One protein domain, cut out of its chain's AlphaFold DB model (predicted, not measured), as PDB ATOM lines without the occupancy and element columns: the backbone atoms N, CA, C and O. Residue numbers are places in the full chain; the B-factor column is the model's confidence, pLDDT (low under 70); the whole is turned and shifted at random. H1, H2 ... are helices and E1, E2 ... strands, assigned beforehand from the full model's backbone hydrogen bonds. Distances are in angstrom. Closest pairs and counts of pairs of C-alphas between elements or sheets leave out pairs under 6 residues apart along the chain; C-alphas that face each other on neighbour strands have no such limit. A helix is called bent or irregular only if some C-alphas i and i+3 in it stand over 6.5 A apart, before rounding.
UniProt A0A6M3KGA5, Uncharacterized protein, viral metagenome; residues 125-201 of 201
ATOM      1  N   ASP A 125     188.657 174.938 171.131       90.88
ATOM      2  CA  ASP A 125     187.714 175.986 171.533       90.88
ATOM      3  C   ASP A 125     186.358 175.810 170.836       90.88
ATOM      4  O   ASP A 125     185.305 175.972 171.461       90.88
ATOM      5  N   GLU A 126     186.377 175.357 169.582       92.62
ATOM      6  CA  GLU A 126     185.188 175.013 168.804       92.62
ATOM      7  C   GLU A 126     184.433 173.869 169.489       92.62
ATOM      8  O   GLU A 126     183.252 173.999 169.815       92.62
ATOM      9  N   TRP A 127     185.109 172.758 169.805       92.06
ATOM     10  CA  TRP A 127     184.470 171.625 170.481       92.06
ATOM     11  C   TRP A 127     183.798 172.049 171.789       92.06
ATOM     12  O   TRP A 127     182.654 171.665 172.047       92.06
ATOM     13  N   ASN A 128     184.480 172.859 172.600       93.75
ATOM     14  CA  ASN A 128     183.931 173.370 173.854       93.75
ATOM     15  C   ASN A 128     182.712 174.274 173.617       93.75
ATOM     16  O   ASN A 128     181.727 174.171 174.349       93.75
ATOM     17  N   THR A 129     182.739 175.108 172.575       94.25
ATOM     18  CA  THR A 129     181.622 175.986 172.199       94.25
ATOM     19  C   THR A 129     180.394 175.184 171.769       94.25
ATOM     20  O   THR A 129     179.301 175.363 172.318       94.25
ATOM     21  N   TRP A 130     180.571 174.227 170.856       93.62
ATOM     22  CA  TRP A 130     179.489 173.382 170.345       93.62
ATOM     23  C   TRP A 130     178.915 172.456 171.424       93.62
ATOM     24  O   TRP A 130     177.699 172.412 171.634       93.62
ATOM     25  N   THR A 131     179.766 171.740 172.165       93.50
ATOM     26  CA  THR A 131     179.306 170.852 173.249       93.50
ATOM     27  C   THR A 131     178.720 171.624 174.425       93.50
ATOM     28  O   THR A 131     177.741 171.177 175.022       93.50
ATOM     29  N   GLY A 132     179.242 172.818 174.713       93.50
ATOM     30  CA  GLY A 132     178.711 173.714 175.734       93.50
ATOM     31  C   GLY A 132     177.306 174.230 175.419       93.50
ATOM     32  O   GLY A 132     176.548 174.516 176.356       93.50
ATOM     33  N   ARG A 133     176.933 174.323 174.134       93.00
ATOM     34  CA  ARG A 133     175.585 174.706 173.681       93.00
ATOM     35  C   ARG A 133     174.651 173.518 173.440       93.00
ATOM     36  O   ARG A 133     173.434 173.697 173.408       93.00
ATOM     37  N   SER A 134     175.197 172.310 173.332       91.62
ATOM     38  CA  SER A 134     174.420 171.087 173.129       91.62
ATOM     39  C   SER A 134     173.337 170.909 174.202       91.62
ATOM     40  O   SER A 134     173.588 171.044 175.401       91.62
ATOM     41  N   GLY A 135     172.107 170.638 173.758       89.12
ATOM     42  CA  GLY A 135     170.946 170.414 174.625       89.12
ATOM     43  C   GLY A 135     170.377 171.661 175.310       89.12
ATOM     44  O   GLY A 135     169.437 171.530 176.094       89.12
ATOM     45  N   LYS A 136     170.900 172.864 175.032       91.88
ATOM     46  CA  LYS A 136     170.407 174.115 175.628       91.88
ATOM     47  C   LYS A 136     169.536 174.887 174.629       91.88
ATOM     48  O   LYS A 136     170.009 175.180 173.531       91.88
ATOM     49  N   PRO A 137     168.293 175.252 174.990       89.00
ATOM     50  CA  PRO A 137     167.431 176.022 174.104       89.00
ATOM     51  C   PRO A 137     167.958 177.451 173.911       89.00
ATOM     52  O   PRO A 137     168.655 178.004 174.767       89.00
ATOM     53  N   PHE A 138     167.622 178.042 172.768       88.12
ATOM     54  CA  PHE A 138     167.791 179.467 172.484       88.12
ATOM     55  C   PHE A 138     166.522 180.227 172.865       88.12
ATOM     56  O   PHE A 138     165.424 179.698 172.705       88.12
ATOM     57  N   ASP A 139     166.679 181.465 173.336       87.81
ATOM     58  CA  ASP A 139     165.555 182.322 173.742       87.81
ATOM     59  C   ASP A 139     164.721 182.784 172.534       87.81
ATOM     60  O   ASP A 139     163.552 183.143 172.661       87.81
ATOM     61  N   GLY A 140     165.306 182.725 171.335       82.06
ATOM     62  CA  GLY A 140     164.613 182.962 170.076       82.06
ATOM     63  C   GLY A 140     165.483 182.667 168.856       82.06
ATOM     64  O   GLY A 140     166.695 182.466 168.967       82.06
ATOM     65  N   ASN A 141     164.860 182.685 167.675       80.94
ATOM     66  CA  ASN A 141     165.536 182.403 166.404       80.94
ATOM     67  C   ASN A 141     166.689 183.371 166.110       80.94
ATOM     68  O   ASN A 141     167.689 182.959 165.542       80.94
ATOM     69  N   GLU A 142     166.572 184.633 166.526       87.38
ATOM     70  CA  GLU A 142     167.622 185.644 166.363       87.38
ATOM     71  C   GLU A 142     168.888 185.278 167.154       87.38
ATOM     72  O   GLU A 142     169.980 185.241 166.598       87.38
ATOM     73  N   SER A 143     168.740 184.889 168.426       89.06
ATOM     74  CA  SER A 143     169.873 184.444 169.253       89.06
ATOM     75  C   SER A 143     170.543 183.170 168.720       89.06
ATOM     76  O   SER A 143     171.753 183.001 168.856       89.06
ATOM     77  N   PHE A 144     169.767 182.281 168.090       88.88
ATOM     78  CA  PHE A 144     170.300 181.104 167.411       88.88
ATOM     79  C   PHE A 144     171.058 181.479 166.137       88.88
ATOM     80  O   PHE A 144     172.156 180.971 165.928       88.88
ATOM     81  N   ALA A 145     170.500 182.382 165.324       89.25
ATOM     82  CA  ALA A 145     171.133 182.871 164.107       89.25
ATOM     83  C   ALA A 145     172.495 183.499 164.414       89.25
ATOM     84  O   ALA A 145     173.489 183.058 163.851       89.25
ATOM     85  N   TYR A 146     172.559 184.434 165.369       91.62
ATOM     86  CA  TYR A 146     173.813 185.082 165.763       91.62
ATOM     87  C   TYR A 146     174.864 184.084 166.245       91.62
ATOM     88  O   TYR A 146     175.996 184.099 165.772       91.62
ATOM     89  N   TRP A 147     174.480 183.170 167.138       92.75
ATOM     90  CA  TRP A 147     175.404 182.148 167.620       92.75
ATOM     91  C   TRP A 147     175.896 181.242 166.489       92.75
ATOM     92  O   TRP A 147     177.067 180.868 166.452       92.75
ATOM     93  N   LEU A 148     175.019 180.888 165.549       91.38
ATOM     94  CA  LEU A 148     175.411 180.085 164.403       91.38
ATOM     95  C   LEU A 148     176.360 180.862 163.477       91.38
ATOM     96  O   LEU A 148     177.347 180.279 163.040       91.38
ATOM     97  N   GLU A 149     176.123 182.156 163.226       91.19
ATOM     98  CA  GLU A 149     177.016 183.004 162.418       91.19
ATOM     99  C   GLU A 149     178.447 183.019 162.948       91.19
ATOM    100  O   GLU A 149     179.390 182.852 162.172       91.19
ATOM    101  N   GLU A 150     178.606 183.150 164.265       92.75
ATOM    102  CA  GLU A 150     179.916 183.180 164.923       92.75
ATOM    103  C   GLU A 150     180.700 181.868 164.766       92.75
ATOM    104  O   GLU A 150     181.928 181.890 164.744       92.75
ATOM    105  N   ASN A 151     180.005 180.735 164.609       92.69
ATOM    106  CA  ASN A 151     180.605 179.396 164.583       92.69
ATOM    107  C   ASN A 151     180.531 178.719 163.196       92.69
ATOM    108  O   ASN A 151     180.885 177.549 163.042       92.69
ATOM    109  N   LEU A 152     180.085 179.428 162.150       89.94
ATOM    110  CA  LEU A 152     179.914 178.865 160.800       89.94
ATOM    111  C   LEU A 152     181.221 178.347 160.182       89.94
ATOM    112  O   LEU A 152     181.179 177.433 159.358       89.94
ATOM    113  N   LEU A 153     182.366 178.926 160.559       89.44
ATOM    114  CA  LEU A 153     183.685 178.530 160.050       89.44
ATOM    115  C   LEU A 153     184.073 177.100 160.454       89.44
ATOM    116  O   LEU A 153     184.857 176.458 159.752       89.44
ATOM    117  N   ASP A 154     183.471 176.579 161.522       91.12
ATOM    118  CA  ASP A 154     183.721 175.225 162.017       91.12
ATOM    119  C   ASP A 154     183.028 174.167 161.140       91.12
ATOM    120  O   ASP A 154     183.391 172.983 161.142       91.12
ATOM    121  N   ILE A 155     182.030 174.581 160.349       87.81
ATOM    122  CA  ILE A 155     181.212 173.707 159.509       87.81
ATOM    123  C   ILE A 155     181.849 173.575 158.124       87.81
ATOM    124  O   ILE A 155     181.750 174.451 157.267       87.81
ATOM    125  N   LYS A 156     182.470 172.419 157.865       88.06
ATOM    126  CA  LYS A 156     183.082 172.128 156.555       88.06
ATOM    127  C   LYS A 156     182.075 171.787 155.458       88.06
ATOM    128  O   LYS A 156     182.313 172.084 154.291       88.06
ATOM    129  N   SER A 157     181.004 171.078 155.803       88.50
ATOM    130  CA  SER A 157     179.980 170.644 154.853       88.50
ATOM    131  C   SER A 157     178.658 170.431 155.589       88.50
ATOM    132  O   SER A 157     178.667 169.742 156.612       88.50
ATOM    133  N   PRO A 158     177.527 170.966 155.094       87.75
ATOM    134  CA  PRO A 158     177.352 171.732 153.849       87.75
ATOM    135  C   PRO A 158     177.969 173.144 153.905       87.75
ATOM    136  O   PRO A 158     178.433 173.579 154.950       87.75
ATOM    137  N   ALA A 159     177.994 173.853 152.767       89.69
ATOM    138  CA  ALA A 159     178.538 175.213 152.696       89.69
ATOM    139  C   ALA A 159     177.845 176.156 153.707       89.69
ATOM    140  O   ALA A 159     176.618 176.082 153.813       89.69
ATOM    141  N   PRO A 160     178.575 177.077 154.370       86.38
ATOM    142  CA  PRO A 160     178.047 177.925 155.444       86.38
ATOM    143  C   PRO A 160     176.706 178.605 155.136       86.38
ATOM    144  O   PRO A 160     175.747 178.461 155.888       86.38
ATOM    145  N   ALA A 161     176.588 179.260 153.978       86.69
ATOM    146  CA  ALA A 161     175.349 179.926 153.568       86.69
ATOM    147  C   ALA A 161     174.169 178.950 153.421       86.69
ATOM    148  O   ALA A 161     173.053 179.248 153.837       86.69
ATOM    149  N   LYS A 162     174.423 177.756 152.871       88.19
ATOM    150  CA  LYS A 162     173.408 176.705 152.735       88.19
ATOM    151  C   LYS A 162     173.028 176.127 154.095       88.19
ATOM    152  O   LYS A 162     171.861 175.836 154.321       88.19
ATOM    153  N   PHE A 163     173.997 175.950 154.994       88.88
ATOM    154  CA  PHE A 163     173.718 175.493 156.351       88.88
ATOM    155  C   PHE A 163     172.849 176.499 157.104       88.88
ATOM    156  O   PHE A 163     171.867 176.098 157.718       88.88
ATOM    157  N   MET A 164     173.171 177.791 157.005       87.56
ATOM    158  CA  MET A 164     172.396 178.855 157.635       87.56
ATOM    159  C   MET A 164     170.951 178.882 157.127       87.56
ATOM    160  O   MET A 164     170.015 178.890 157.922       87.56
ATOM    161  N   ASP A 165     170.768 178.822 155.807       86.44
ATOM    162  CA  ASP A 165     169.442 178.787 155.189       86.44
ATOM    163  C   ASP A 165     168.619 177.584 155.675       86.44
ATOM    164  O   ASP A 165     167.471 177.733 156.095       86.44
ATOM    165  N   ILE A 166     169.236 176.399 155.719       85.38
ATOM    166  CA  ILE A 166     168.599 175.193 156.256       85.38
ATOM    167  C   ILE A 166     168.250 175.389 157.734       85.38
ATOM    168  O   ILE A 166     167.119 175.120 158.119       85.38
ATOM    169  N   ALA A 167     169.186 175.852 158.563       85.31
ATOM    170  CA  ALA A 167     169.015 175.957 160.008       85.31
ATOM    171  C   ALA A 167     167.920 176.959 160.407       85.31
ATOM    172  O   ALA A 167     167.124 176.665 161.299       85.31
ATOM    173  N   LEU A 168     167.836 178.109 159.732       82.31
ATOM    174  CA  LEU A 168     166.829 179.138 160.020       82.31
ATOM    175  C   LEU A 168     165.440 178.780 159.482       82.31
ATOM    176  O   LEU A 168     164.430 179.127 160.101       82.31
ATOM    177  N   ASN A 169     165.374 178.067 158.355       78.94
ATOM    178  CA  ASN A 169     164.112 177.642 157.750       78.94
ATOM    179  C   ASN A 169     163.632 176.266 158.228       78.94
ATOM    180  O   ASN A 169     162.534 175.842 157.855       78.94
ATOM    181  N   MET A 170     164.400 175.580 159.084       69.19
ATOM    182  CA  MET A 170     164.028 174.295 159.678       69.19
ATOM    183  C   MET A 170     162.877 174.471 160.673       69.19
ATOM    184  O   MET A 170     163.040 174.504 161.890       69.19
ATOM    185  N   ARG A 171     161.664 174.576 160.138       57.47
ATOM    186  CA  ARG A 171     160.416 174.475 160.888       57.47
ATOM    187  C   ARG A 171     159.819 173.101 160.643       57.47
ATOM    188  O   ARG A 171     159.386 172.798 159.536       57.47
ATOM    189  N   VAL A 172     159.711 172.298 161.697       47.72
ATOM    190  CA  VAL A 172     158.845 171.115 161.677       47.72
ATOM    191  C   VAL A 172     157.397 171.611 161.667       47.72
ATOM    192  O   VAL A 172     156.805 171.883 162.709       47.72
ATOM    193  N   LYS A 173     156.822 171.797 160.474       46.91
ATOM    194  CA  LYS A 173     155.386 172.041 160.318       46.91
ATOM    195  C   LYS A 173     154.644 170.718 160.507       46.91
ATOM    196  O   LYS A 173     154.448 169.976 159.553       46.91
ATOM    197  N   GLN A 174     154.179 170.434 161.721       43.69
ATOM    198  CA  GLN A 174     153.005 169.572 161.881       43.69
ATOM    199  C   GLN A 174     151.760 170.420 161.597       43.69
ATOM    200  O   GLN A 174     151.189 171.036 162.494       43.69
ATOM    201  N   GLY A 175     151.379 170.519 160.324       46.25
ATOM    202  CA  GLY A 175     150.125 171.152 159.922       46.25
ATOM    203  C   GLY A 175     148.964 170.184 160.120       46.25
ATOM    204  O   GLY A 175     148.779 169.286 159.308       46.25
ATOM    205  N   GLN A 176     148.181 170.351 161.187       42.91
ATOM    206  CA  GLN A 176     146.872 169.701 161.304       42.91
ATOM    207  C   GLN A 176     145.812 170.651 160.739       42.91
ATOM    208  O   GLN A 176     145.635 171.757 161.253       42.91
ATOM    209  N   VAL A 177     145.128 170.243 159.668       49.75
ATOM    210  CA  VAL A 177     144.010 170.995 159.081       49.75
ATOM    211  C   VAL A 177     142.708 170.338 159.530       49.75
ATOM    212  O   VAL A 177     142.422 169.206 159.156       49.75
ATOM    213  N   PHE A 178     141.912 171.049 160.329       44.28
ATOM    214  CA  PHE A 178     140.559 170.626 160.695       44.28
ATOM    215  C   PHE A 178     139.565 171.196 159.677       44.28
ATOM    216  O   PHE A 178     139.303 172.399 159.669       44.28
ATOM    217  N   GLY A 179     139.018 170.349 158.806       51.34
ATOM    218  CA  GLY A 179     137.928 170.718 157.903       51.34
ATOM    219  C   GLY A 179     136.574 170.390 158.530       51.34
ATOM    220  O   GLY A 179     136.286 169.227 158.794       51.34
ATOM    221  N   ASN A 180     135.727 171.396 158.762       43.53
ATOM    222  CA  ASN A 180     134.335 171.178 159.161       43.53
ATOM    223  C   ASN A 180     133.457 171.135 157.903       43.53
ATOM    224  O   ASN A 180     133.246 172.170 157.268       43.53
ATOM    225  N   LYS A 181     132.952 169.955 157.530       46.97
ATOM    226  CA  LYS A 181     131.984 169.812 156.438       46.97
ATOM    227  C   LYS A 181     130.623 169.455 157.027       46.97
ATOM    228  O   LYS A 181     130.380 168.324 157.434       46.97
ATOM    229  N   VAL A 182     129.733 170.441 157.073       49.00
ATOM    230  CA  VAL A 182     128.349 170.257 157.522       49.00
ATOM    231  C   VAL A 182     127.499 169.845 156.319       49.00
ATOM    232  O   VAL A 182     127.408 170.590 155.343       49.00
ATOM    233  N   ASN A 183     126.863 168.674 156.379       52.53
ATOM    234  CA  ASN A 183     125.833 168.298 155.411       52.53
ATOM    235  C   ASN A 183     124.499 168.931 155.836       52.53
ATOM    236  O   ASN A 183     123.910 168.555 156.846       52.53
ATOM    237  N   LEU A 184     124.029 169.901 155.048       56.28
ATOM    238  CA  LEU A 184     122.861 170.747 155.340       56.28
ATOM    239  C   LEU A 184     121.510 170.006 155.375       56.28
ATOM    240  O   LEU A 184     120.537 170.585 155.842       56.28
ATOM    241  N   ASN A 185     121.438 168.756 154.907       54.34
ATOM    242  CA  ASN A 185     120.178 168.005 154.851       54.34
ATOM    243  C   ASN A 185     119.807 167.300 156.165       54.34
ATOM    244  O   ASN A 185     118.627 167.247 156.482       54.34
ATOM    245  N   ASP A 186     120.785 166.828 156.949       57.53
ATOM    246  CA  ASP A 186     120.511 165.957 158.109       57.53
ATOM    247  C   ASP A 186     121.114 166.472 159.428       57.53
ATOM    248  O   ASP A 186     121.039 165.802 160.455       57.53
ATOM    249  N   GLY A 187     121.749 167.651 159.429       56.28
ATOM    250  CA  GLY A 187     122.283 168.297 160.639       56.28
ATOM    251  C   GLY A 187     123.435 167.562 161.345       56.28
ATOM    252  O   GLY A 187     123.952 168.065 162.340       56.28
ATOM    253  N   ASN A 188     123.867 166.400 160.845       49.28
ATOM    254  CA  ASN A 188     124.975 165.636 161.410       49.28
ATOM    255  C   ASN A 188     126.333 166.273 161.075       49.28
ATOM    256  O   ASN A 188     126.637 166.571 159.917       49.28
ATOM    257  N   ILE A 189     127.171 166.433 162.102       55.84
ATOM    258  CA  ILE A 189     128.556 166.905 161.994       55.84
ATOM    259  C   ILE A 189     129.453 165.679 161.801       55.84
ATOM    260  O   ILE A 189     129.542 164.834 162.689       55.84
ATOM    261  N   VAL A 190     130.130 165.585 160.654       53.44
ATOM    262  CA  VAL A 190     131.161 164.566 160.411       53.44
ATOM    263  C   VAL A 190     132.521 165.253 160.452       53.44
ATOM    264  O   VAL A 190     132.797 166.150 159.659       53.44
ATOM    265  N   LEU A 191     133.362 164.842 161.400       51.72
ATOM    266  CA  LEU A 191     134.755 165.273 161.479       51.72
ATOM    267  C   LEU A 191     135.589 164.351 160.586       51.72
ATOM    268  O   LEU A 191     135.705 163.160 160.864       51.72
ATOM    269  N   GLU A 192     136.153 164.895 159.509       50.38
ATOM    270  CA  GLU A 192     137.059 164.160 158.624       50.38
ATOM    271  C   GLU A 192     138.513 164.428 159.043       50.38
ATOM    272  O   GLU A 192     138.935 165.579 159.167       50.38
ATOM    273  N   TYR A 193     139.268 163.357 159.306       46.16
ATOM    274  CA  TYR A 193     140.687 163.412 159.662       46.16
ATOM    275  C   TYR A 193     141.530 163.040 158.444       46.16
ATOM    276  O   TYR A 193     141.518 161.886 158.013       46.16
ATOM    277  N   THR A 194     142.292 164.003 157.923       52.59
ATOM    278  CA  THR A 194     143.170 163.782 156.769       52.59
ATOM    279  C   THR A 194     144.587 164.241 157.086       52.59
ATOM    280  O   THR A 194     144.827 165.409 157.384       52.59
ATOM    281  N   ASN A 195     145.545 163.317 156.987       41.03
ATOM    282  CA  ASN A 195     146.970 163.627 157.071       41.03
ATOM    283  C   ASN A 195     147.456 164.149 155.714       41.03
ATOM    284  O   ASN A 195     147.707 163.362 154.805       41.03
ATOM    285  N   ALA A 196     147.588 165.468 155.569       49.03
ATOM    286  CA  ALA A 196     148.248 166.063 154.410       49.03
ATOM    287  C   ALA A 196     149.762 166.145 154.670       49.03
ATOM    288  O   ALA A 196     150.214 166.898 155.531       49.03
ATOM    289  N   VAL A 197     150.543 165.352 153.934       44.03
ATOM    290  CA  VAL A 197     152.009 165.453 153.893       44.03
ATOM    291  C   VAL A 197     152.377 166.212 152.624       44.03
ATOM    292  O   VAL A 197     152.487 165.622 151.553       44.03
ATOM    293  N   GLU A 198     152.533 167.529 152.728       43.28
ATOM    294  CA  GLU A 198     153.104 168.337 151.649       43.28
ATOM    295  C   GLU A 198     154.610 168.492 151.885       43.28
ATOM    296  O   GLU A 198     155.045 169.173 152.812       43.28
ATOM    297  N   GLY A 199     155.411 167.823 151.054       35.94
ATOM    298  CA  GLY A 199     156.844 168.076 150.946       35.94
ATOM    299  C   GLY A 199     157.099 169.104 149.848       35.94
ATOM    300  O   GLY A 199     156.703 168.873 148.708       35.94
ATOM    301  N   SER A 200     157.761 170.219 150.164       41.53
ATOM    302  CA  SER A 200     158.365 171.079 149.138       41.53
ATOM    303  C   SER A 200     159.861 170.790 149.056       41.53
ATOM    304  O   SER A 200     160.537 170.775 150.087       41.53
ATOM    305  N   ALA A 201     160.332 170.532 147.835       34.28
ATOM    306  CA  ALA A 201     161.742 170.373 147.483       34.28
ATOM    307  C   ALA A 201     162.493 171.711 147.493       34.28
ATOM    308  O   ALA A 201     161.836 172.748 147.241       34.28
TER     309      ALA A 201
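Overview. This is residues 125 to 201 of the 201 residues of an uncharacterized protein of viral metagenome (UniProt A0A6M3KGA5). A small head of three helices stands at one end, and from it a long thin arm reaches away, turns at a loop and folds back toward the head. In the head, H2 and H3 make a helical hairpin, with H1 near H2; in the arm are the short strands E1 and E2, and its loop, residues 183 to 188, sticks out. The printed part has 77 residues, with three named helices and two named strands in the order H1, H2, H3, E1, E2; E1 and E2 make a sheet of two strands, and the class is mostly helix. The whole is extended, with a radius of gyration of the C-alphas of 21.2 A and spans of 70 by 26 by 18 A, the arm making the length.

Arrangement. H1, residues 125 to 133, is close to but not clearly touching H2, residues 141 to 154; their closest C-alphas, those of Glu 126 and Asp 154, are 6.9 A apart. They run opposite ways at a shallow tilt of 28 degrees. H2 touches H3, residues 160 to 169, and the two form a helical hairpin; the closest C-alphas, those of Leu 152 and Pro 160, are 5.7 A apart. They run opposite ways at a shallow tilt of 23 degrees. H1 and H3 are apart. Every O i to N i+4 pair is within hydrogen-bond range in H1 and H3, and 8 of 10 are in H2. H2 is irregular, with C-alphas 150 and 153 7.7 A apart. E1, residues 179 to 182, and E2, residues 189 to 192, meet only at a point, where the C-alphas of Val 182 and Ile 189 face each other at 5.6 A. H1 and H2 are apart from both strands, and H3 is apart from E2.

Along the chain. H1 begins at C-alpha 125, (187.714, 175.986, 171.533), and is 12.4 A long from first to last C-alpha. H2 measures 20.0 A and H3 14.1 A in the same way. E1 measures 9.6 A and E2 9.5 A, and E2 ends at C-alpha 192, (137.059, 164.160, 158.624). The chain's last residue, Ala 201, has its C-alpha at (161.742, 170.373, 147.483).

Size, cuts and confidence. The C-alphas of Asp 125 and Asn 185 are the two farthest apart, at 70.0 A. The printed part has no cut. The link from H2 to H3 is tight; those from H1 to H2, H3 to E1 and E1 to E2 are short. The mean pLDDT of the printed part is 72.4, and residues 170 to 201 are under 70 in this model.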